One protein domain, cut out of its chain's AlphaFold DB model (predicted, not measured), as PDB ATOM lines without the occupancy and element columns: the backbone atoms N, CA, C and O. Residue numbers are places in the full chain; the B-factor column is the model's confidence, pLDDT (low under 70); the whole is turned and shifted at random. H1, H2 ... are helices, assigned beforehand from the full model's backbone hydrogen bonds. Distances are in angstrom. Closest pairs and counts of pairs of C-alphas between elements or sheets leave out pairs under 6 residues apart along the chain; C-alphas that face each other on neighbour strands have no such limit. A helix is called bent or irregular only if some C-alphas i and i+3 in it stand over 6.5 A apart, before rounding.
ATOM      1  N   MET A 429       6.516   2.754  -2.684       86.06
ATOM      2  CA  MET A 429       5.058   2.606  -2.672       86.06
ATOM      3  C   MET A 429       4.543   2.068  -1.342       86.06
ATOM      4  O   MET A 429       3.477   2.483  -0.888       86.06
ATOM      5  N   ILE A 430       5.296   1.172  -0.701       88.56
ATOM      6  CA  ILE A 430       4.994   0.711   0.659       88.56
ATOM      7  C   ILE A 430       5.078   1.898   1.623       88.56
ATOM      8  O   ILE A 430       4.121   2.155   2.351       88.56
ATOM      9  N   LEU A 431       6.160   2.681   1.555       92.44
ATOM     10  CA  LEU A 431       6.330   3.913   2.325       92.44
ATOM     11  C   LEU A 431       5.155   4.877   2.118       92.44
ATOM     12  O   LEU A 431       4.606   5.391   3.089       92.44
ATOM     13  N   SER A 432       4.756   5.106   0.865       90.38
ATOM     14  CA  SER A 432       3.646   6.003   0.531       90.38
ATOM     15  C   SER A 432       2.328   5.527   1.147       90.38
ATOM     16  O   SER A 432       1.650   6.309   1.812       90.38
ATOM     17  N   ASN A 433       1.998   4.237   1.013       88.00
ATOM     18  CA  ASN A 433       0.812   3.647   1.639       88.00
ATOM     19  C   ASN A 433       0.833   3.778   3.167       88.00
ATOM     20  O   ASN A 433      -0.174   4.156   3.771       88.00
ATOM     21  N   ASP A 434       1.972   3.493   3.794       89.50
ATOM     22  CA  ASP A 434       2.128   3.592   5.242       89.50
ATOM     23  C   ASP A 434       1.930   5.033   5.720       89.50
ATOM     24  O   ASP A 434       1.155   5.285   6.644       89.50
ATOM     25  N   VAL A 435       2.591   5.991   5.067       89.88
ATOM     26  CA  VAL A 435       2.586   7.401   5.468       89.88
ATOM     27  C   VAL A 435       1.220   8.055   5.248       89.88
ATOM     28  O   VAL A 435       0.756   8.805   6.111       89.88
ATOM     29  N   VAL A 436       0.517   7.730   4.159       88.31
ATOM     30  CA  VAL A 436      -0.851   8.220   3.894       88.31
ATOM     31  C   VAL A 436      -1.831   7.793   4.997       88.31
ATOM     32  O   VAL A 436      -2.747   8.550   5.342       88.31
ATOM     33  N   ASN A 437      -1.618   6.612   5.585       86.50
ATOM     34  CA  ASN A 437      -2.474   6.039   6.624       86.50
ATOM     35  C   ASN A 437      -2.124   6.483   8.052       86.50
ATOM     36  O   ASN A 437      -2.888   6.184   8.971       86.50
ATOM     37  N   ILE A 438      -1.033   7.234   8.254       84.06
ATOM     38  CA  ILE A 438      -0.705   7.808   9.565       84.06
ATOM     39  C   ILE A 438      -1.828   8.762   9.992       84.06
ATOM     40  O   ILE A 438      -2.047   9.816   9.379       84.06
ATOM     41  N   GLN A 439      -2.529   8.375  11.059       74.06
ATOM     42  CA  GLN A 439      -3.475   9.218  11.781       74.06
ATOM     43  C   GLN A 439      -2.715   9.990  12.857       74.06
ATOM     44  O   GLN A 439      -1.981   9.406  13.651       74.06
ATOM     45  N   ILE A 440      -2.884  11.307  12.871       66.56
ATOM     46  CA  ILE A 440      -2.323  12.157  13.917       66.56
ATOM     47  C   ILE A 440      -3.333  12.128  15.057       66.56
ATOM     48  O   ILE A 440      -4.467  12.582  14.886       66.56
ATOM     49  N   GLU A 441      -2.957  11.565  16.201       58.69
ATOM     50  CA  GLU A 441      -3.809  11.640  17.384       58.69
ATOM     51  C   GLU A 441      -4.020  13.113  17.753       58.69
ATOM     52  O   GLU A 441      -3.070  13.886  17.866       58.69
ATOM     53  N   SER A 442      -5.280  13.510  17.949       50.81
ATOM     54  CA  SER A 442      -5.723  14.881  18.254       50.81
ATOM     55  C   SER A 442      -5.286  15.387  19.637       50.81
ATOM     56  O   SER A 442      -5.908  16.287  20.212       50.81
ATOM     57  N   LEU A 443      -4.275  14.765  20.233       48.22
ATOM     58  CA  LEU A 443      -3.803  15.070  21.564       48.22
ATOM     59  C   LEU A 443      -2.850  16.260  21.474       48.22
ATOM     60  O   LEU A 443      -1.646  16.096  21.325       48.22
ATOM     61  N   LEU A 444      -3.469  17.436  21.639       51.38
ATOM     62  CA  LEU A 444      -2.920  18.751  21.993       51.38
ATOM     63  C   LEU A 444      -2.992  19.793  20.858       51.38
ATOM     64  O   LEU A 444      -2.237  19.761  19.896       51.38
ATOM     65  N   ILE A 445      -3.861  20.791  21.105       52.31
ATOM     66  CA  ILE A 445      -3.833  22.193  20.631       52.31
ATOM     67  C   ILE A 445      -4.872  22.554  19.558       52.31
ATOM     68  O   ILE A 445      -4.734  22.284  18.368       52.31
ATOM     69  N   LYS A 446      -5.921  23.260  20.010       56.34
ATOM     70  CA  LYS A 446      -7.006  23.804  19.177       56.34
ATOM     71  C   LYS A 446      -6.575  24.984  18.297       56.34
ATOM     72  O   LYS A 446      -7.229  25.223  17.290       56.34
ATOM     73  N   GLU A 447      -5.510  25.710  18.646       54.69
ATOM     74  CA  GLU A 447      -5.191  26.990  17.989       54.69
ATOM     75  C   GLU A 447      -4.312  26.872  16.730       54.69
ATOM     76  O   GLU A 447      -4.377  27.755  15.887       54.69
ATOM     77  N   ASN A 448      -3.601  25.754  16.509       60.59
ATOM     78  CA  ASN A 448      -2.698  25.575  15.351       60.59
ATOM     79  C   ASN A 448      -2.956  24.303  14.518       60.59
ATOM     80  O   ASN A 448      -2.187  23.970  13.613       60.59
ATOM     81  N   PHE A 449      -4.046  23.581  14.798       66.50
ATOM     82  CA  PHE A 449      -4.325  22.264  14.212       66.50
ATOM     83  C   PHE A 449      -4.436  22.283  12.680       66.50
ATOM     84  O   PHE A 449      -3.966  21.369  12.006       66.50
ATOM     85  N   LYS A 450      -5.025  23.346  12.113       70.38
ATOM     86  CA  LYS A 450      -5.186  23.487  10.659       70.38
ATOM     87  C   LYS A 450      -3.832  23.599   9.950       70.38
ATOM     88  O   LYS A 450      -3.594  22.860   9.002       70.38
ATOM     89  N   SER A 451      -2.949  24.466  10.444       75.69
ATOM     90  CA  SER A 451      -1.620  24.682   9.865       75.69
ATOM     91  C   SER A 451      -0.720  23.454  10.021       75.69
ATOM     92  O   SER A 451       0.028  23.128   9.109       75.69
ATOM     93  N   LEU A 452      -0.819  22.721  11.139       79.62
ATOM     94  CA  LEU A 452      -0.081  21.465  11.323       79.62
ATOM     95  C   LEU A 452      -0.522  20.389  10.321       79.62
ATOM     96  O   LEU A 452       0.331  19.791   9.667       79.62
ATOM     97  N   ASN A 453      -1.833  20.173  10.160       80.31
ATOM     98  CA  ASN A 453      -2.352  19.208   9.183       80.31
ATOM     99  C   ASN A 453      -1.932  19.553   7.755       80.31
ATOM    100  O   ASN A 453      -1.559  18.656   7.010       80.31
ATOM    101  N   GLU A 454      -1.918  20.837   7.399       82.62
ATOM    102  CA  GLU A 454      -1.468  21.284   6.080       82.62
ATOM    103  C   GLU A 454      -0.015  20.874   5.794       82.62
ATOM    104  O   GLU A 454       0.273  20.315   4.737       82.62
ATOM    105  N   VAL A 455       0.904  21.089   6.743       84.69
ATOM    106  CA  VAL A 455       2.318  20.699   6.586       84.69
ATOM    107  C   VAL A 455       2.460  19.184   6.437       84.69
ATOM    108  O   VAL A 455       3.284  18.688   5.664       84.69
ATOM    109  N   ILE A 456       1.641  18.424   7.155       86.44
ATOM    110  CA  ILE A 456       1.684  16.962   7.126       86.44
ATOM    111  C   ILE A 456       1.109  16.429   5.822       86.44
ATOM    112  O   ILE A 456       1.712  15.546   5.218       86.44
ATOM    113  N   ASP A 457      -0.004  16.982   5.354       87.56
ATOM    114  CA  ASP A 457      -0.574  16.631   4.059       87.56
ATOM    115  C   ASP A 457       0.399  16.987   2.932       87.56
ATOM    116  O   ASP A 457       0.659  16.133   2.089       87.56
ATOM    117  N   LYS A 458       1.068  18.150   2.980       87.69
ATOM    118  CA  LYS A 458       2.173  18.496   2.062       87.69
ATOM    119  C   LYS A 458       3.308  17.470   2.102       87.69
ATOM    120  O   LYS A 458       3.804  17.054   1.054       87.69
ATOM    121  N   THR A 459       3.693  17.011   3.293       90.31
ATOM    122  CA  THR A 459       4.723  15.971   3.457       90.31
ATOM    123  C   THR A 459       4.284  14.655   2.811       90.31
ATOM    124  O   THR A 459       5.043  14.049   2.054       90.31
ATOM    125  N   LYS A 460       3.039  14.228   3.062       91.44
ATOM    126  CA  LYS A 460       2.444  13.014   2.485       91.44
ATOM    127  C   LYS A 460       2.353  13.111   0.961       91.44
ATOM    128  O   LYS A 460       2.769  12.185   0.274       91.44
ATOM    129  N   VAL A 461       1.866  14.235   0.436       90.31
ATOM    130  CA  VAL A 461       1.781  14.522  -1.005       90.31
ATOM    131  C   VAL A 461       3.163  14.442  -1.648       90.31
ATOM    132  O   VAL A 461       3.312  13.776  -2.668       90.31
ATOM    133  N   CYS A 462       4.181  15.053  -1.035       90.75
ATOM    134  CA  CYS A 462       5.558  15.002  -1.524       90.75
ATOM    135  C   CYS A 462       6.065  13.555  -1.641       90.75
ATOM    136  O   CYS A 462       6.579  13.166  -2.686       90.75
ATOM    137  N   ILE A 463       5.845  12.722  -0.617       92.19
ATOM    138  CA  ILE A 463       6.248  11.305  -0.629       92.19
ATOM    139  C   ILE A 463       5.520  10.521  -1.729       92.19
ATOM    140  O   ILE A 463       6.165   9.779  -2.469       92.19
ATOM    141  N   VAL A 464       4.207  10.721  -1.885       90.38
ATOM    142  CA  VAL A 464       3.427  10.057  -2.944       90.38
ATOM    143  C   VAL A 464       3.918  10.490  -4.331       90.38
ATOM    144  O   VAL A 464       4.130   9.644  -5.195       90.38
ATOM    145  N   LYS A 465       4.196  11.783  -4.547       88.75
ATOM    146  CA  LYS A 465       4.782  12.273  -5.806       88.75
ATOM    147  C   LYS A 465       6.158  11.661  -6.081       88.75
ATOM    148  O   LYS A 465       6.417  11.261  -7.210       88.75
ATOM    149  N   ILE A 466       7.019  11.530  -5.066       89.25
ATOM    150  CA  ILE A 466       8.333  10.874  -5.202       89.25
ATOM    151  C   ILE A 466       8.179   9.411  -5.630       89.25
ATOM    152  O   ILE A 466       8.951   8.936  -6.464       89.25
ATOM    153  N   ALA A 467       7.183   8.696  -5.102       87.75
ATOM    154  CA  ALA A 467       6.909   7.322  -5.516       87.75
ATOM    155  C   ALA A 467       6.435   7.222  -6.980       87.75
ATOM    156  O   ALA A 467       6.773   6.240  -7.647       87.75
ATOM    157  N   ASN A 468       5.726   8.241  -7.487       81.69
ATOM    158  CA  ASN A 468       5.179   8.296  -8.857       81.69
ATOM    159  C   ASN A 468       6.174   8.768  -9.903       81.69
ATOM    160  O   ASN A 468       5.973   8.530 -11.095       81.69
ATOM    161  N   ALA A 469       7.199   9.490  -9.462       81.06
ATOM    162  CA  ALA A 469       8.131  10.142 -10.357       81.06
ATOM    163  C   ALA A 469       8.796   9.122 -11.289       81.06
ATOM    164  O   ALA A 469       9.140   8.005 -10.887       81.06
ATOM    165  N   SER A 470       9.041   9.523 -12.535       77.31
ATOM    166  CA  SER A 470      10.017   8.795 -13.356       77.31
ATOM    167  C   SER A 470      11.427   8.958 -12.764       77.31
ATOM    168  O   SER A 470      11.697   9.892 -12.007       77.31
ATOM    169  N   GLU A 471      12.373   8.087 -13.132       74.56
ATOM    170  CA  GLU A 471      13.769   8.203 -12.665       74.56
ATOM    171  C   GLU A 471      14.435   9.536 -13.046       74.56
ATOM    172  O   GLU A 471      15.414   9.945 -12.424       74.56
ATOM    173  N   LYS A 472      13.913  10.233 -14.060       73.19
ATOM    174  CA  LYS A 472      14.443  11.516 -14.535       73.19
ATOM    175  C   LYS A 472      13.622  12.721 -14.077       73.19
ATOM    176  O   LYS A 472      13.997  13.851 -14.379       73.19
ATOM    177  N   GLU A 473      12.511  12.513 -13.375       76.06
ATOM    178  CA  GLU A 473      11.645  13.604 -12.929       76.06
ATOM    179  C   GLU A 473      12.243  14.324 -11.722       76.06
ATOM    180  O   GLU A 473      12.576  13.713 -10.707       76.06
ATOM    181  N   HIS A 474      12.381  15.645 -11.828       73.44
ATOM    182  CA  HIS A 474      12.873  16.488 -10.744       73.44
ATOM    183  C   HIS A 474      11.712  16.989  -9.885       73.44
ATOM    184  O   HIS A 474      10.868  17.743 -10.362       73.44
ATOM    185  N   ILE A 475      11.716  16.626  -8.602       80.44
ATOM    186  CA  ILE A 475      10.727  17.074  -7.618       80.44
ATOM    187  C   ILE A 475      11.430  17.960  -6.586       80.44
ATOM    188  O   ILE A 475      12.401  17.540  -5.955       80.44
ATOM    189  N   ASN A 476      10.924  19.182  -6.403       80.56
ATOM    190  CA  ASN A 476      11.449  20.156  -5.437       80.56
ATOM    191  C   ASN A 476      10.483  20.437  -4.275       80.56
ATOM    192  O   ASN A 476      10.778  21.267  -3.416       80.56
ATOM    193  N   ASP A 477       9.352  19.727  -4.224       81.44
ATOM    194  CA  ASP A 477       8.283  19.932  -3.244       81.44
ATOM    195  C   ASP A 477       8.784  19.828  -1.795       81.44
ATOM    196  O   ASP A 477       8.212  20.443  -0.912       81.44
ATOM    197  N   TYR A 478       9.893  19.137  -1.521       83.50
ATOM    198  CA  TYR A 478      10.450  18.976  -0.174       83.50
ATOM    199  C   TYR A 478      10.850  20.286   0.541       83.50
ATOM    200  O   TYR A 478      11.031  20.277   1.757       83.50
ATOM    201  N   MET A 479      10.990  21.412  -0.170       82.62
ATOM    202  CA  MET A 479      11.455  22.674   0.424       82.62
ATOM    203  C   MET A 479      10.400  23.444   1.241       82.62
ATOM    204  O   MET A 479      10.765  24.425   1.892       82.62
ATOM    205  N   PHE A 480       9.122  23.033   1.260       84.00
ATOM    206  CA  PHE A 480       8.051  23.801   1.932       84.00
ATOM    207  C   PHE A 480       8.297  24.028   3.435       84.00
ATOM    208  O   PHE A 480       7.814  25.007   3.995       84.00
ATOM    209  N   LEU A 481       9.068  23.162   4.114       83.62
ATOM    210  CA  LEU A 481       9.352  23.302   5.551       83.62
ATOM    211  C   LEU A 481      10.096  24.601   5.893       83.62
ATOM    212  O   LEU A 481       9.973  25.108   7.011       83.62
ATOM    213  N   GLN A 482      10.823  25.170   4.929       81.56
ATOM    214  CA  GLN A 482      11.547  26.431   5.090       81.56
ATOM    215  C   GLN A 482      10.607  27.609   5.400       81.56
ATOM    216  O   GLN A 482      10.993  28.532   6.119       81.56
ATOM    217  N   GLU A 483       9.358  27.555   4.931       82.75
ATOM    218  CA  GLU A 483       8.345  28.594   5.157       82.75
ATOM    219  C   GLU A 483       7.966  28.727   6.641       82.75
ATOM    220  O   GLU A 483       7.605  29.810   7.101       82.75
ATOM    221  N   TYR A 484       8.139  27.656   7.421       84.62
ATOM    222  CA  TYR A 484       7.732  27.582   8.827       84.62
ATOM    223  C   TYR A 484       8.893  27.819   9.809       84.62
ATOM    224  O   TYR A 484       8.720  27.750  11.030       84.62
ATOM    225  N   LEU A 485      10.098  28.147   9.325       81.81
ATOM    226  CA  LEU A 485      11.269  28.392  10.182       81.81
ATOM    227  C   LEU A 485      11.127  29.608  11.105       81.81
ATOM    228  O   LEU A 485      11.848  29.712  12.104       81.81
ATOM    229  N   ASN A 486      10.200  30.519  10.814       81.81
ATOM    230  CA  ASN A 486       9.936  31.709  11.626       81.81
ATOM    231  C   ASN A 486       8.717  31.570  12.547       81.81
ATOM    232  O   ASN A 486       8.450  32.485  13.321       81.81
ATOM    233  N   GLU A 487       8.038  30.421  12.527       84.56
ATOM    234  CA  GLU A 487       6.894  30.150  13.399       84.56
ATOM    235  C   GLU A 487       7.271  30.075  14.885       84.56
ATOM    236  O   GLU A 487       8.453  29.981  15.264       84.56
ATOM    237  N   THR A 488       6.243  30.097  15.736       84.19
ATOM    238  CA  THR A 488       6.401  30.009  17.191       84.19
ATOM    239  C   THR A 488       7.104  28.714  17.604       84.19
ATOM    240  O   THR A 488       6.997  27.669  16.961       84.19
ATOM    241  N   MET A 489       7.841  28.772  18.713       82.75
ATOM    242  CA  MET A 489       8.542  27.604  19.254       82.75
ATOM    243  C   MET A 489       7.573  26.460  19.594       82.75
ATOM    244  O   MET A 489       7.888  25.290  19.391       82.75
ATOM    245  N   GLU A 490       6.376  26.806  20.073       82.81
ATOM    246  CA  GLU A 490       5.298  25.854  20.332       82.81
ATOM    247  C   GLU A 490       4.862  25.139  19.049       82.81
ATOM    248  O   GLU A 490       4.863  23.909  19.010       82.81
ATOM    249  N   PHE A 491       4.578  25.885  17.973       83.94
ATOM    250  CA  PHE A 491       4.235  25.302  16.674       83.94
ATOM    251  C   PHE A 491       5.322  24.344  16.181       83.94
ATOM    252  O   PHE A 491       5.019  23.217  15.792       83.94
ATOM    253  N   LYS A 492       6.590  24.757  16.260       84.94
ATOM    254  CA  LYS A 492       7.733  23.940  15.830       84.94
ATOM    255  C   LYS A 492       7.849  22.642  16.616       84.94
ATOM    256  O   LYS A 492       7.996  21.589  16.007       84.94
ATOM    257  N   ASN A 493       7.737  22.691  17.942       84.56
ATOM    258  CA  ASN A 493       7.795  21.492  18.783       84.56
ATOM    259  C   ASN A 493       6.667  20.507  18.454       84.56
ATOM    260  O   ASN A 493       6.909  19.302  18.356       84.56
ATOM    261  N   ASN A 494       5.455  21.018  18.232       84.38
ATOM    262  CA  ASN A 494       4.328  20.186  17.824       84.38
ATOM    263  C   ASN A 494       4.567  19.573  16.447       84.38
ATOM    264  O   ASN A 494       4.399  18.369  16.277       84.38
ATOM    265  N   LEU A 495       5.023  20.371  15.480       85.94
ATOM    266  CA  LEU A 495       5.307  19.889  14.135       85.94
ATOM    267  C   LEU A 495       6.385  18.795  14.138       85.94
ATOM    268  O   LEU A 495       6.211  17.772  13.485       85.94
ATOM    269  N   ILE A 496       7.448  18.954  14.929       86.88
ATOM    270  CA  ILE A 496       8.493  17.933  15.108       86.88
ATOM    271  C   ILE A 496       7.905  16.631  15.657       86.88
ATOM    272  O   ILE A 496       8.196  15.553  15.139       86.88
ATOM    273  N   SER A 497       7.061  16.722  16.690       85.69
ATOM    274  CA  SER A 497       6.394  15.555  17.275       85.69
ATOM    275  C   SER A 497       5.591  14.789  16.222       85.69
ATOM    276  O   SER A 497       5.655  13.562  16.154       85.69
ATOM    277  N   VAL A 498       4.891  15.518  15.350       85.94
ATOM    278  CA  VAL A 498       4.020  14.912  14.344       85.94
ATOM    279  C   VAL A 498       4.769  14.429  13.093       85.94
ATOM    280  O   VAL A 498       4.349  13.456  12.473       85.94
ATOM    281  N   LEU A 499       5.904  15.036  12.730       89.12
ATOM    282  CA  LEU A 499       6.749  14.558  11.626       89.12
ATOM    283  C   LEU A 499       7.605  13.342  12.008       89.12
ATOM    284  O   LEU A 499       8.024  12.594  11.124       89.12
ATOM    285  N   LYS A 500       7.837  13.098  13.305       90.12
ATOM    286  CA  LYS A 500       8.681  11.996  13.793       90.12
ATOM    287  C   LYS A 500       8.294  10.612  13.229       90.12
ATOM    288  O   LYS A 500       9.196   9.938  12.731       90.12
ATOM    289  N   PRO A 501       7.016  10.178  13.227       90.75
ATOM    290  CA  PRO A 501       6.641   8.880  12.659       90.75
ATOM    291  C   PRO A 501       6.894   8.793  11.146       90.75
ATOM    292  O   PRO A 501       7.295   7.747  10.642       90.75
ATOM    293  N   ILE A 502       6.698   9.899  10.417       92.31
ATOM    294  CA  ILE A 502       6.976   9.968   8.975       92.31
ATOM    295  C   ILE A 502       8.481   9.825   8.732       92.31
ATOM    296  O   ILE A 502       8.900   9.026   7.901       92.31
ATOM    297  N   ARG A 503       9.302  10.544   9.503       94.75
ATOM    298  CA  ARG A 503      10.766  10.474   9.436       94.75
ATOM    299  C   ARG A 503      11.286   9.052   9.660       94.75
ATOM    300  O   ARG A 503      12.119   8.582   8.893       94.75
ATOM    301  N   GLU A 504      10.782   8.357  10.678       94.69
ATOM    302  CA  GLU A 504      11.165   6.967  10.978       94.69
ATOM    303  C   GLU A 504      10.812   6.014   9.827       94.69
ATOM    304  O   GLU A 504      11.613   5.151   9.468       94.69
ATOM    305  N   LYS A 505       9.656   6.213   9.181       95.75
ATOM    306  CA  LYS A 505       9.272   5.457   7.981       95.75
ATOM    307  C   LYS A 505      10.186   5.747   6.787       95.75
ATOM    308  O   LYS A 505      10.566   4.810   6.089       95.75
ATOM    309  N   ILE A 506      10.574   7.008   6.573       96.44
ATOM    310  CA  ILE A 506      11.528   7.382   5.515       96.44
ATOM    311  C   ILE A 506      12.878   6.689   5.738       96.44
ATOM    312  O   ILE A 506      13.400   6.079   4.809       96.44
ATOM    313  N   ILE A 507      13.412   6.740   6.962       96.75
ATOM    314  CA  ILE A 507      14.673   6.076   7.332       96.75
ATOM    315  C   ILE A 507      14.584   4.575   7.049       96.75
ATOM    316  O   ILE A 507      15.422   4.052   6.320       96.75
ATOM    317  N   GLY A 508      13.527   3.907   7.520       96.12
ATOM    318  CA  GLY A 508      13.343   2.475   7.279       96.12
ATOM    319  C   GLY A 508      13.254   2.115   5.791       96.12
ATOM    320  O   GLY A 508      13.766   1.077   5.380       96.12
ATOM    321  N   CYS A 509      12.661   2.980   4.960       96.25
ATOM    322  CA  CYS A 509      12.634   2.789   3.508       96.25
ATOM    323  C   CYS A 509      14.032   2.894   2.878       96.25
ATOM    324  O   CYS A 509      14.360   2.104   1.996       96.25
ATOM    325  N   LEU A 510      14.848   3.861   3.310       96.19
ATOM    326  CA  LEU A 510      16.217   4.041   2.817       96.19
ATOM    327  C   LEU A 510      17.131   2.887   3.260       96.19
ATOM    328  O   LEU A 510      17.899   2.365   2.454       96.19
ATOM    329  N   GLU A 511      17.012   2.447   4.513       95.31
ATOM    330  CA  GLU A 511      17.766   1.310   5.055       95.31
ATOM    331  C   GLU A 511      17.401  -0.004   4.359       95.31
ATOM    332  O   GLU A 511      18.285  -0.802   4.049       95.31
ATOM    333  N   PHE A 512      16.114  -0.217   4.060       93.94
ATOM    334  CA  PHE A 512      15.654  -1.384   3.307       93.94
ATOM    335  C   PHE A 512      16.310  -1.468   1.918       93.94
ATOM    336  O   PHE A 512      16.677  -2.552   1.470       93.94
ATOM    337  N   GLU A 513      16.529  -0.322   1.274       94.00
ATOM    338  CA  GLU A 513      17.228  -0.200  -0.016       94.00
ATOM    339  C   GLU A 513      18.759  -0.189   0.124       94.00
ATOM    340  O   GLU A 513      19.483   0.058  -0.841       94.00
ATOM    341  N   SER A 514      19.285  -0.469   1.323       94.75
ATOM    342  CA  SER A 514      20.723  -0.461   1.623       94.75
ATOM    343  C   SER A 514      21.405   0.878   1.300       94.75
ATOM    344  O   SER A 514      22.585   0.921   0.941       94.75
ATOM    345  N   ILE A 515      20.668   1.987   1.417       95.69
ATOM    346  CA  ILE A 515      21.195   3.333   1.199       95.69
ATOM    347  C   ILE A 515      21.912   3.802   2.465       95.69
ATOM    348  O   ILE A 515      21.326   3.887   3.541       95.69
ATOM    349  N   ASP A 516      23.188   4.159   2.314       96.06
ATOM    350  CA  ASP A 516      23.980   4.803   3.361       96.06
ATOM    351  C   ASP A 516      23.471   6.235   3.590       96.06
ATOM    352  O   ASP A 516      23.733   7.149   2.801       96.06
ATOM    353  N   ILE A 517      22.700   6.412   4.663       95.62
ATOM    354  CA  ILE A 517      22.049   7.683   4.987       95.62
ATOM    355  C   ILE A 517      23.089   8.766   5.296       95.62
ATOM    356  O   ILE A 517      22.899   9.913   4.892       95.62
ATOM    357  N   ASP A 518      24.199   8.429   5.955       95.81
ATOM    358  CA  ASP A 518      25.230   9.409   6.309       95.81
ATOM    359  C   ASP A 518      25.967   9.914   5.067       95.81
ATOM    360  O   ASP A 518      26.183  11.121   4.925       95.81
ATOM    361  N   TYR A 519      26.249   9.024   4.113       95.69
ATOM    362  CA  TYR A 519      26.773   9.414   2.804       95.69
ATOM    363  C   TYR A 519      25.833  10.385   2.072       95.69
ATOM    364  O   TYR A 519      26.272  11.424   1.573       95.69
ATOM    365  N   VAL A 520      24.533  10.079   2.001       95.31
ATOM    366  CA  VAL A 520      23.583  10.931   1.265       95.31
ATOM    367  C   VAL A 520      23.355  12.266   1.983       95.31
ATOM    368  O   VAL A 520      23.254  13.302   1.318       95.31
ATOM    369  N   ARG A 521      23.345  12.283   3.324       94.94
ATOM    370  CA  ARG A 521      23.327  13.521   4.122       94.94
ATOM    371  C   ARG A 521      24.503  14.426   3.763       94.94
ATOM    372  O   ARG A 521      24.285  15.606   3.491       94.94
ATOM    373  N   ASP A 522      25.721  13.887   3.717       94.88
ATOM    374  CA  ASP A 522      26.921  14.665   3.384       94.88
ATOM    375  C   ASP A 522      26.858  15.247   1.964       94.88
ATOM    376  O   ASP A 522      27.136  16.433   1.759       94.88
ATOM    377  N   VAL A 523      26.388  14.454   0.994       95.19
ATOM    378  CA  VAL A 523      26.156  14.906  -0.388       95.19
ATOM    379  C   VAL A 523      25.167  16.076  -0.431       95.19
ATOM    380  O   VAL A 523      25.436  17.092  -1.077       95.19
ATOM    381  N   ILE A 524      24.027  15.962   0.256       93.75
ATOM    382  CA  ILE A 524      22.982  16.993   0.257       93.75
ATOM    383  C   ILE A 524      23.466  18.268   0.955       93.75
ATOM    384  O   ILE A 524      23.278  19.364   0.427       93.75
ATOM    385  N   GLU A 525      24.110  18.148   2.113       91.69
ATOM    386  CA  GLU A 525      24.633  19.294   2.863       91.69
ATOM    387  C   GLU A 525      25.762  20.005   2.111       91.69
ATOM    388  O   GLU A 525      25.789  21.237   2.035       91.69
ATOM    389  N   THR A 526      26.659  19.248   1.477       91.62
ATOM    390  CA  THR A 526      27.686  19.805   0.588       91.62
ATOM    391  C   THR A 526      27.042  20.579  -0.558       91.62
ATOM    392  O   THR A 526      27.439  21.715  -0.835       91.62
ATOM    393  N   HIS A 527      25.995  20.022  -1.170       91.44
ATOM    394  CA  HIS A 527      25.258  20.694  -2.234       91.44
ATOM    395  C   HIS A 527      24.603  21.995  -1.776       91.44
ATOM    396  O   HIS A 527      24.751  23.026  -2.438       91.44
ATOM    397  N   LYS A 528      23.937  21.991  -0.618       88.12
ATOM    398  CA  LYS A 528      23.334  23.197  -0.032       88.12
ATOM    399  C   LYS A 528      24.373  24.296   0.183       88.12
ATOM    400  O   LYS A 528      24.147  25.431  -0.235       88.12
ATOM    401  N   ARG A 529      25.534  23.971   0.767       88.81
ATOM    402  CA  ARG A 529      26.625  24.941   0.985       88.81
ATOM    403  C   ARG A 529      27.129  25.533  -0.329       88.81
ATOM    404  O   ARG A 529      27.281  26.748  -0.430       88.81
ATOM    405  N   GLN A 530      27.339  24.699  -1.350       87.38
ATOM    406  CA  GLN A 530      27.749  25.171  -2.675       87.38
ATOM    407  C   GLN A 530      26.703  26.103  -3.300       87.38
ATOM    408  O   GLN A 530      27.069  27.132  -3.865       87.38
ATOM    409  N   MET A 531      25.408  25.804  -3.150       85.38
ATOM    410  CA  MET A 531      24.330  26.661  -3.661       85.38
ATOM    411  C   MET A 531      24.243  28.015  -2.952       85.38
ATOM    412  O   MET A 531      23.943  29.022  -3.601       85.38
ATOM    413  N   VAL A 532      24.559  28.083  -1.655       85.00
ATOM    414  CA  VAL A 532      24.684  29.361  -0.934       85.00
ATOM    415  C   VAL A 532      25.836  30.188  -1.510       85.00
ATOM    416  O   VAL A 532      25.614  31.327  -1.922       85.00
ATOM    417  N   ILE A 533      27.028  29.595  -1.644       83.31
ATOM    418  CA  ILE A 533      28.208  30.269  -2.217       83.31
ATOM    419  C   ILE A 533      27.918  30.737  -3.648       83.31
ATOM    420  O   ILE A 533      28.264  31.861  -4.019       83.31
ATOM    421  N   TYR A 534      27.251  29.899  -4.447       80.81
ATOM    422  CA  TYR A 534      26.814  30.241  -5.796       80.81
ATOM    423  C   TYR A 534      25.884  31.455  -5.802       80.81
ATOM    424  O   TYR A 534      26.097  32.390  -6.571       80.81
ATOM    425  N   SER A 535      24.866  31.463  -4.938       76.31
ATOM    426  CA  SER A 535      23.917  32.574  -4.816       76.31
ATOM    427  C   SER A 535      24.621  33.879  -4.436       76.31
ATOM    428  O   SER A 535      24.338  34.924  -5.023       76.31
ATOM    429  N   GLU A 536      25.583  33.828  -3.516       82.19
ATOM    430  CA  GLU A 536      26.388  34.985  -3.105       82.19
ATOM    431  C   GLU A 536      27.298  35.497  -4.229       82.19
ATOM    432  O   GLU A 536      27.292  36.693  -4.526       82.19
ATOM    433  N   HIS A 537      28.010  34.605  -4.927       77.88
ATOM    434  CA  HIS A 537      28.859  34.976  -6.068       77.88
ATOM    435  C   HIS A 537      28.039  35.548  -7.223       77.88
ATOM    436  O   HIS A 537      28.413  36.565  -7.811       77.88
ATOM    437  N   LYS A 538      26.880  34.947  -7.506       71.44
ATOM    438  CA  LYS A 538      25.943  35.429  -8.522       71.44
ATOM    439  C   LYS A 538      25.411  36.820  -8.176       71.44
ATOM    440  O   LYS A 538      25.315  37.665  -9.062       71.44
ATOM    441  N   LYS A 539      25.096  37.092  -6.901       72.62
ATOM    442  CA  LYS A 539      24.702  38.436  -6.433       72.62
ATOM    443  C   LYS A 539      25.825  39.462  -6.606       72.62
ATOM    444  O   LYS A 539      25.533  40.617  -6.893       72.62
ATOM    445  N   ALA A 540      27.082  39.043  -6.478       73.44
ATOM    446  CA  ALA A 540      28.258  39.881  -6.711       73.44
ATOM    447  C   ALA A 540      28.633  40.042  -8.203       73.44
ATOM    448  O   ALA A 540      29.635  40.681  -8.511       73.44
ATOM    449  N   GLY A 541      27.853  39.475  -9.134       63.00
ATOM    450  CA  GLY A 541      28.123  39.538 -10.577       63.00
ATOM    451  C   GLY A 541      29.254  38.618 -11.053       63.00
ATOM    452  O   GLY A 541      29.705  38.743 -12.189       63.00
ATOM    453  N   GLY A 542      29.725  37.705 -10.200       63.16
ATOM    454  CA  GLY A 542      30.754  36.726 -10.532       63.16
ATOM    455  C   GLY A 542      30.179  35.433 -11.115       63.16
ATOM    456  O   GLY A 542      29.046  35.045 -10.831       63.16
ATOM    457  N   HIS A 543      31.002  34.726 -11.890       64.44
ATOM    458  CA  HIS A 543      30.748  33.348 -12.305       64.44
ATOM    459  C   HIS A 543      31.725  32.412 -11.592       64.44
ATOM    460  O   HIS A 543      32.932  32.635 -11.615       64.44
ATOM    461  N   ILE A 544      31.196  31.358 -10.975       72.12
ATOM    462  CA  ILE A 544      31.973  30.313 -10.308       72.12
ATOM    463  C   ILE A 544      31.555  28.953 -10.873       72.12
ATOM    464  O   ILE A 544      30.366  28.681 -11.042       72.12
ATOM    465  N   SER A 545      32.540  28.124 -11.218       72.38
ATOM    466  CA  SER A 545      32.314  26.747 -11.654       72.38
ATOM    467  C   SER A 545      32.324  25.839 -10.431       72.38
ATOM    468  O   SER A 545      33.301  25.838  -9.685       72.38
ATOM    469  N   PHE A 546      31.259  25.065 -10.241       74.38
ATOM    470  CA  PHE A 546      31.185  24.040  -9.204       74.38
ATOM    471  C   PHE A 546      31.293  22.660  -9.830       74.38
ATOM    472  O   PHE A 546      30.711  22.395 -10.880       74.38
ATOM    473  N   ASP A 547      32.034  21.786  -9.161       81.12
ATOM    474  CA  ASP A 547      32.064  20.375  -9.499       81.12
ATOM    475  C   ASP A 547      30.861  19.675  -8.854       81.12
ATOM    476  O   ASP A 547      30.799  19.547  -7.633       81.12
ATOM    477  N   PHE A 548      29.907  19.232  -9.679       86.38
ATOM    478  CA  PHE A 548      28.731  18.461  -9.259       86.38
ATOM    479  C   PHE A 548      28.896  16.947  -9.454       86.38
ATOM    480  O   PHE A 548      27.913  16.208  -9.360       86.38
ATOM    481  N   THR A 549      30.114  16.458  -9.710       89.19
ATOM    482  CA  THR A 549      30.386  15.027  -9.935       89.19
ATOM    483  C   THR A 549      29.899  14.170  -8.767       89.19
ATOM    484  O   THR A 549      29.234  13.164  -8.994       89.19
ATOM    485  N   TYR A 550      30.080  14.630  -7.524       90.44
ATOM    486  CA  TYR A 550      29.575  13.943  -6.327       90.44
ATOM    487  C   TYR A 550      28.048  13.731  -6.351       90.44
ATOM    488  O   TYR A 550      27.557  12.685  -5.929       90.44
ATOM    489  N   LEU A 551      27.288  14.704  -6.868       90.50
ATOM    490  CA  LEU A 551      25.833  14.621  -6.967       90.50
ATOM    491  C   LEU A 551      25.425  13.670  -8.090       90.50
ATOM    492  O   LEU A 551      24.529  12.851  -7.905       90.50
ATOM    493  N   HIS A 552      26.095  13.750  -9.241       89.50
ATOM    494  CA  HIS A 552      25.860  12.831 -10.353       89.50
ATOM    495  C   HIS A 552      26.172  11.383  -9.976       89.50
ATOM    496  O   HIS A 552      25.405  10.487 -10.327       89.50
ATOM    497  N   ASP A 553      27.254  11.149  -9.241       92.62
ATOM    498  CA  ASP A 553      27.624   9.820  -8.767       92.62
ATOM    499  C   ASP A 553      26.639   9.306  -7.714       92.62
ATOM    500  O   ASP A 553      26.250   8.138  -7.761       92.62
ATOM    501  N   CYS A 554      26.144  10.182  -6.834       92.69
ATOM    502  CA  CYS A 554      25.062   9.846  -5.914       92.69
ATOM    503  C   CYS A 554      23.791   9.428  -6.677       92.69
ATOM    504  O   CYS A 554      23.270   8.342  -6.435       92.69
ATOM    505  N   ILE A 555      23.345  10.216  -7.666       91.00
ATOM    506  CA  ILE A 555      22.177   9.887  -8.508       91.00
ATOM    507  C   ILE A 555      22.377   8.551  -9.230       91.00
ATOM    508  O   ILE A 555      21.462   7.737  -9.258       91.00
ATOM    509  N   LYS A 556      23.566   8.288  -9.786       91.19
ATOM    510  CA  LYS A 556      23.870   6.992 -10.419       91.19
ATOM    511  C   LYS A 556      23.785   5.826  -9.434       91.19
ATOM    512  O   LYS A 556      23.420   4.729  -9.842       91.19
ATOM    513  N   LYS A 557      24.161   6.048  -8.172       92.69
ATOM    514  CA  LYS A 557      24.211   5.013  -7.135       92.69
ATOM    515  C   LYS A 557      22.833   4.681  -6.570       92.69
ATOM    516  O   LYS A 557      22.543   3.504  -6.395       92.69
ATOM    517  N   ILE A 558      22.022   5.691  -6.253       92.19
ATOM    518  CA  ILE A 558      20.756   5.498  -5.523       92.19
ATOM    519  C   ILE A 558      19.508   5.863  -6.330       92.19
ATOM    520  O   ILE A 558      18.404   5.599  -5.879       92.19
ATOM    521  N   GLY A 559      19.647   6.466  -7.508       90.44
ATOM    522  CA  GLY A 559      18.516   6.972  -8.285       90.44
ATOM    523  C   GLY A 559      17.997   8.323  -7.784       90.44
ATOM    524  O   GLY A 559      18.211   8.744  -6.642       90.44
ATOM    525  N   ASN A 560      17.299   9.045  -8.659       89.00
ATOM    526  CA  ASN A 560      16.862  10.412  -8.367       89.00
ATOM    527  C   ASN A 560      15.711  10.455  -7.347       89.00
ATOM    528  O   ASN A 560      15.626  11.381  -6.533       89.00
ATOM    529  N   ARG A 561      14.845   9.433  -7.347       91.31
ATOM    530  CA  ARG A 561      13.726   9.320  -6.399       91.31
ATOM    531  C   ARG A 561      14.210   9.207  -4.961       91.31
ATOM    532  O   ARG A 561      13.778   9.977  -4.107       91.31
ATOM    533  N   TYR A 562      15.157   8.307  -4.704       93.75
ATOM    534  CA  TYR A 562      15.709   8.129  -3.366       93.75
ATOM    535  C   TYR A 562      16.559   9.320  -2.930       93.75
ATOM    536  O   TYR A 562      16.443   9.737  -1.782       93.75
ATOM    537  N   LEU A 563      17.313   9.959  -3.836       93.50
ATOM    538  CA  LEU A 563      17.981  11.226  -3.519       93.50
ATOM    539  C   LEU A 563      16.976  12.309  -3.090       93.50
ATOM    540  O   LEU A 563      17.226  13.046  -2.136       93.50
ATOM    541  N   THR A 564      15.835  12.407  -3.772       93.06
ATOM    542  CA  THR A 564      14.778  13.369  -3.427       93.06
ATOM    543  C   THR A 564      14.125  13.029  -2.086       93.06
ATOM    544  O   THR A 564      13.920  13.920  -1.261       93.06
ATOM    545  N   LEU A 565      13.875  11.747  -1.815       95.25
ATOM    546  CA  LEU A 565      13.402  11.289  -0.510       95.25
ATOM    547  C   LEU A 565      14.399  11.635   0.609       95.25
ATOM    548  O   LEU A 565      14.003  12.129   1.664       95.25
ATOM    549  N   SER A 566      15.697  11.441   0.370       95.38
ATOM    550  CA  SER A 566      16.746  11.821   1.317       95.38
ATOM    551  C   SER A 566      16.836  13.337   1.511       95.38
ATOM    552  O   SER A 566      17.104  13.787   2.621       95.38
ATOM    553  N   ARG A 567      16.559  14.153   0.484       94.94
ATOM    554  CA  ARG A 567      16.444  15.617   0.636       94.94
ATOM    555  C   ARG A 567      15.301  15.997   1.569       94.94
ATOM    556  O   ARG A 567      15.522  16.814   2.457       94.94
ATOM    557  N   LEU A 568      14.134  15.364   1.433       95.12
ATOM    558  CA  LEU A 568      13.022  15.552   2.370       95.12
ATOM    559  C   LEU A 568      13.410  15.155   3.800       95.12
ATOM    560  O   LEU A 568      13.124  15.905   4.731       95.12
ATOM    561  N   LEU A 569      14.102  14.024   3.978       95.44
ATOM    562  CA  LEU A 569      14.621  13.612   5.287       95.44
ATOM    563  C   LEU A 569      15.527  14.691   5.900       95.44
ATOM    564  O   LEU A 569      15.314  15.092   7.041       95.44
ATOM    565  N   VAL A 570      16.497  15.195   5.130       93.94
ATOM    566  CA  VAL A 570      17.430  16.236   5.587       93.94
ATOM    567  C   VAL A 570      16.704  17.545   5.918       93.94
ATOM    568  O   VAL A 570      17.086  18.220   6.871       93.94
ATOM    569  N   GLU A 571      15.655  17.923   5.182       92.06
ATOM    570  CA  GLU A 571      14.835  19.093   5.538       92.06
ATOM    571  C   GLU A 571      14.095  18.908   6.868       92.06
ATOM    572  O   GLU A 571      14.111  19.816   7.702       92.06
ATOM    573  N   ILE A 572      13.495  17.734   7.103       92.31
ATOM    574  CA  ILE A 572      12.829  17.412   8.376       92.31
ATOM    575  C   ILE A 572      13.840  17.482   9.532       92.31
ATOM    576  O   ILE A 572      13.594  18.150  10.538       92.31
ATOM    577  N   GLU A 573      15.011  16.860   9.376       91.62
ATOM    578  CA  GLU A 573      16.085  16.872  10.382       91.62
ATOM    579  C   GLU A 573      16.654  18.284  10.618       91.62
ATOM    580  O   GLU A 573      16.921  18.682  11.757       91.62
ATOM    581  N   GLY A 574      16.807  19.079   9.557       87.75
ATOM    582  CA  GLY A 574      17.256  20.469   9.638       87.75
ATOM    583  C   GLY A 574      16.273  21.358  10.403       87.75
ATOM    584  O   GLY A 574      16.687  22.168  11.242       87.75
ATOM    585  N   PHE A 575      14.969  21.167  10.182       86.06
ATOM    586  CA  PHE A 575      13.915  21.857  10.924       86.06
ATOM    587  C   PHE A 575      13.986  21.541  12.428       86.06
ATOM    588  O   PHE A 575      13.962  22.454  13.262       86.06
ATOM    589  N   GLU A 576      14.178  20.268  12.785       85.25
ATOM    590  CA  GLU A 576      14.374  19.831  14.172       85.25
ATOM    591  C   GLU A 576      15.592  20.480  14.833       85.25
ATOM    592  O   GLU A 576      15.508  20.967  15.966       85.25
ATOM    593  N   LYS A 577      16.725  20.518  14.125       84.31
ATOM    594  CA  LYS A 577      17.967  21.100  14.640       84.31
ATOM    595  C   LYS A 577      17.843  22.607  14.876       84.31
ATOM    596  O   LYS A 577      18.204  23.083  15.951       84.31
ATOM    597  N   SER A 578      17.249  23.340  13.931       78.94
ATOM    598  CA  SER A 578      17.039  24.797  14.038       78.94
ATOM    599  C   SER A 578      16.212  25.208  15.267       78.94
ATOM    600  O   SER A 578      16.334  26.324  15.779       78.94
ATOM    601  N   THR A 579      15.386  24.282  15.752       69.38
ATOM    602  CA  THR A 579      14.533  24.444  16.926       69.38
ATOM    603  C   THR A 579      15.331  24.222  18.223       69.38
ATOM    604  O   THR A 579      15.132  24.949  19.193       69.38
ATOM    605  N   ARG A 580      16.312  23.304  18.235       66.31
ATOM    606  CA  ARG A 580      17.202  23.058  19.390       66.31
ATOM    607  C   ARG A 580      18.237  24.170  19.598       66.31
ATOM    608  O   ARG A 580      18.382  24.645  20.721       66.31
ATOM    609  N   ASP A 581      18.872  24.658  18.531       60.06
ATOM    610  CA  ASP A 581      19.956  25.659  18.615       60.06
ATOM    611  C   ASP A 581      19.474  27.046  19.113       60.06
ATOM    612  O   ASP A 581      20.251  27.833  19.659       60.06
ATOM    613  N   LYS A 582      18.174  27.361  18.983       53.72
ATOM    614  CA  LYS A 582      17.572  28.575  19.576       53.72
ATOM    615  C   LYS A 582      17.274  28.436  21.074       53.72
ATOM    616  O   LYS A 582      17.202  29.453  21.758       53.72
ATOM    617  N   PHE A 583      17.128  27.212  21.583       46.59
ATOM    618  CA  PHE A 583      16.827  26.936  22.991       46.59
ATOM    619  C   PHE A 583      18.056  27.114  23.896       46.59
ATOM    620  O   PHE A 583      17.924  27.576  25.032       46.59
ATOM    621  N   ASP A 584      19.253  26.812  23.379       44.88
ATOM    622  CA  ASP A 584      20.521  27.013  24.096       44.88
ATOM    623  C   ASP A 584      20.975  28.482  24.098       44.88
ATOM    624  O   ASP A 584      21.534  28.953  25.086       44.88
ATOM    625  N   ASN A 585      20.645  29.257  23.060       45.72
ATOM    626  CA  ASN A 585      20.951  30.693  23.013       45.72
ATOM    627  C   ASN A 585      19.978  31.576  23.821       45.72
ATOM    628  O   ASN A 585      20.296  32.732  24.073       45.72
ATOM    629  N   SER A 586      18.814  31.067  24.250       41.72
ATOM    630  CA  SER A 586      17.879  31.794  25.134       41.72
ATOM    631  C   SER A 586      18.118  31.557  26.633       41.72
ATOM    632  O   SER A 586      17.362  32.065  27.459       41.72
ATOM    633  N   LYS A 587      19.123  30.745  26.988       42.38
ATOM    634  CA  LYS A 587      19.514  30.434  28.375       42.38
ATOM    635  C   LYS A 587      20.813  31.119  28.827       42.38
ATOM    636  O   LYS A 587      21.222  30.882  29.962       42.38
TER     637      LYS A 587
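AT A GLANCE: This is residues 429 to 587 of the 588 residues of an uncharacterized protein of Bacteroidetes bacterium GWA2_40_15 (UniProt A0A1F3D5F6). The long helix H7 is the core: H2, H3 and both arms of the bent helix H4 pack on one side of it, with H1 farther out on H2 and H4b. On the other side the first part of H5, residues 517 to 524, packs on residues 563 to 570 of H7 nearly at right angles, H6 folds back on H5 as a hairpin, and residues 535 to 541, of which 535 to 539 belong to H5, stick out. The printed part, 159 residues with helices H1 to H7 in chain order and no named strand, is all helix and compact, with a radius of gyration of the C-alphas of 17.0 A and spans of 50 by 41 by 24 A.

HOW THE PARTS SIT: Begin at H1, residues 429 to 436; it forms a hairpin with residues 460 to 467 of H2, residues 449 to 468, closest at the C-alphas of Ser 432 and Val 464, 5.3 A. Next comes H3, residues 477 to 484, irregular, with C-alphas 478 and 481 7.3 A apart. H4, residues 489 to 512, is one helix by its hydrogen bonds but bent, C-alphas 498 and 501 being 6.8 A apart; its arms H4a, to 498, and H4b, from 501, stand at a steep tilt of 47 degrees. Residues 517 to 524 of H5, residues 517 to 539, touch residues 563 to 570 of H7, residues 560 to 585, about perpendicular at 78 degrees; the C-alphas of Arg 521 and Val 570 are closest, 6.7 A. H6, residues 549 to 558, forms a hairpin with residues 520 to 527 of H5, closest at the C-alphas of Val 523 and Leu 551, 6.6 A. H2, H4a and H7 form a bundle, a group of helices side by side. Every O i to N i+4 pair is within hydrogen-bond range in H1, H2, H4a, H4b, H5 and H6, 18 of 22 in H7, and 0 of 4 in H3, where 3 of 5 O i to N i+3 pairs are.

IN THESE COORDINATES: Find C-alpha 429 at (5.058, 2.606, -2.672), where H1 begins. H2 is 28.6 A long, H5 32.9 A and H7 37.6 A, ending at C-alpha 585, (20.951, 30.693, 23.013).

THE WHOLE: The C-alphas farthest apart, Leu 443 and Gly 542, are 51.9 A apart. The printed part has no cut; the link from H1 to H2 is long. In this model pLDDT is under 70 at residues 440 to 449, 541 to 543 and 579 to 587.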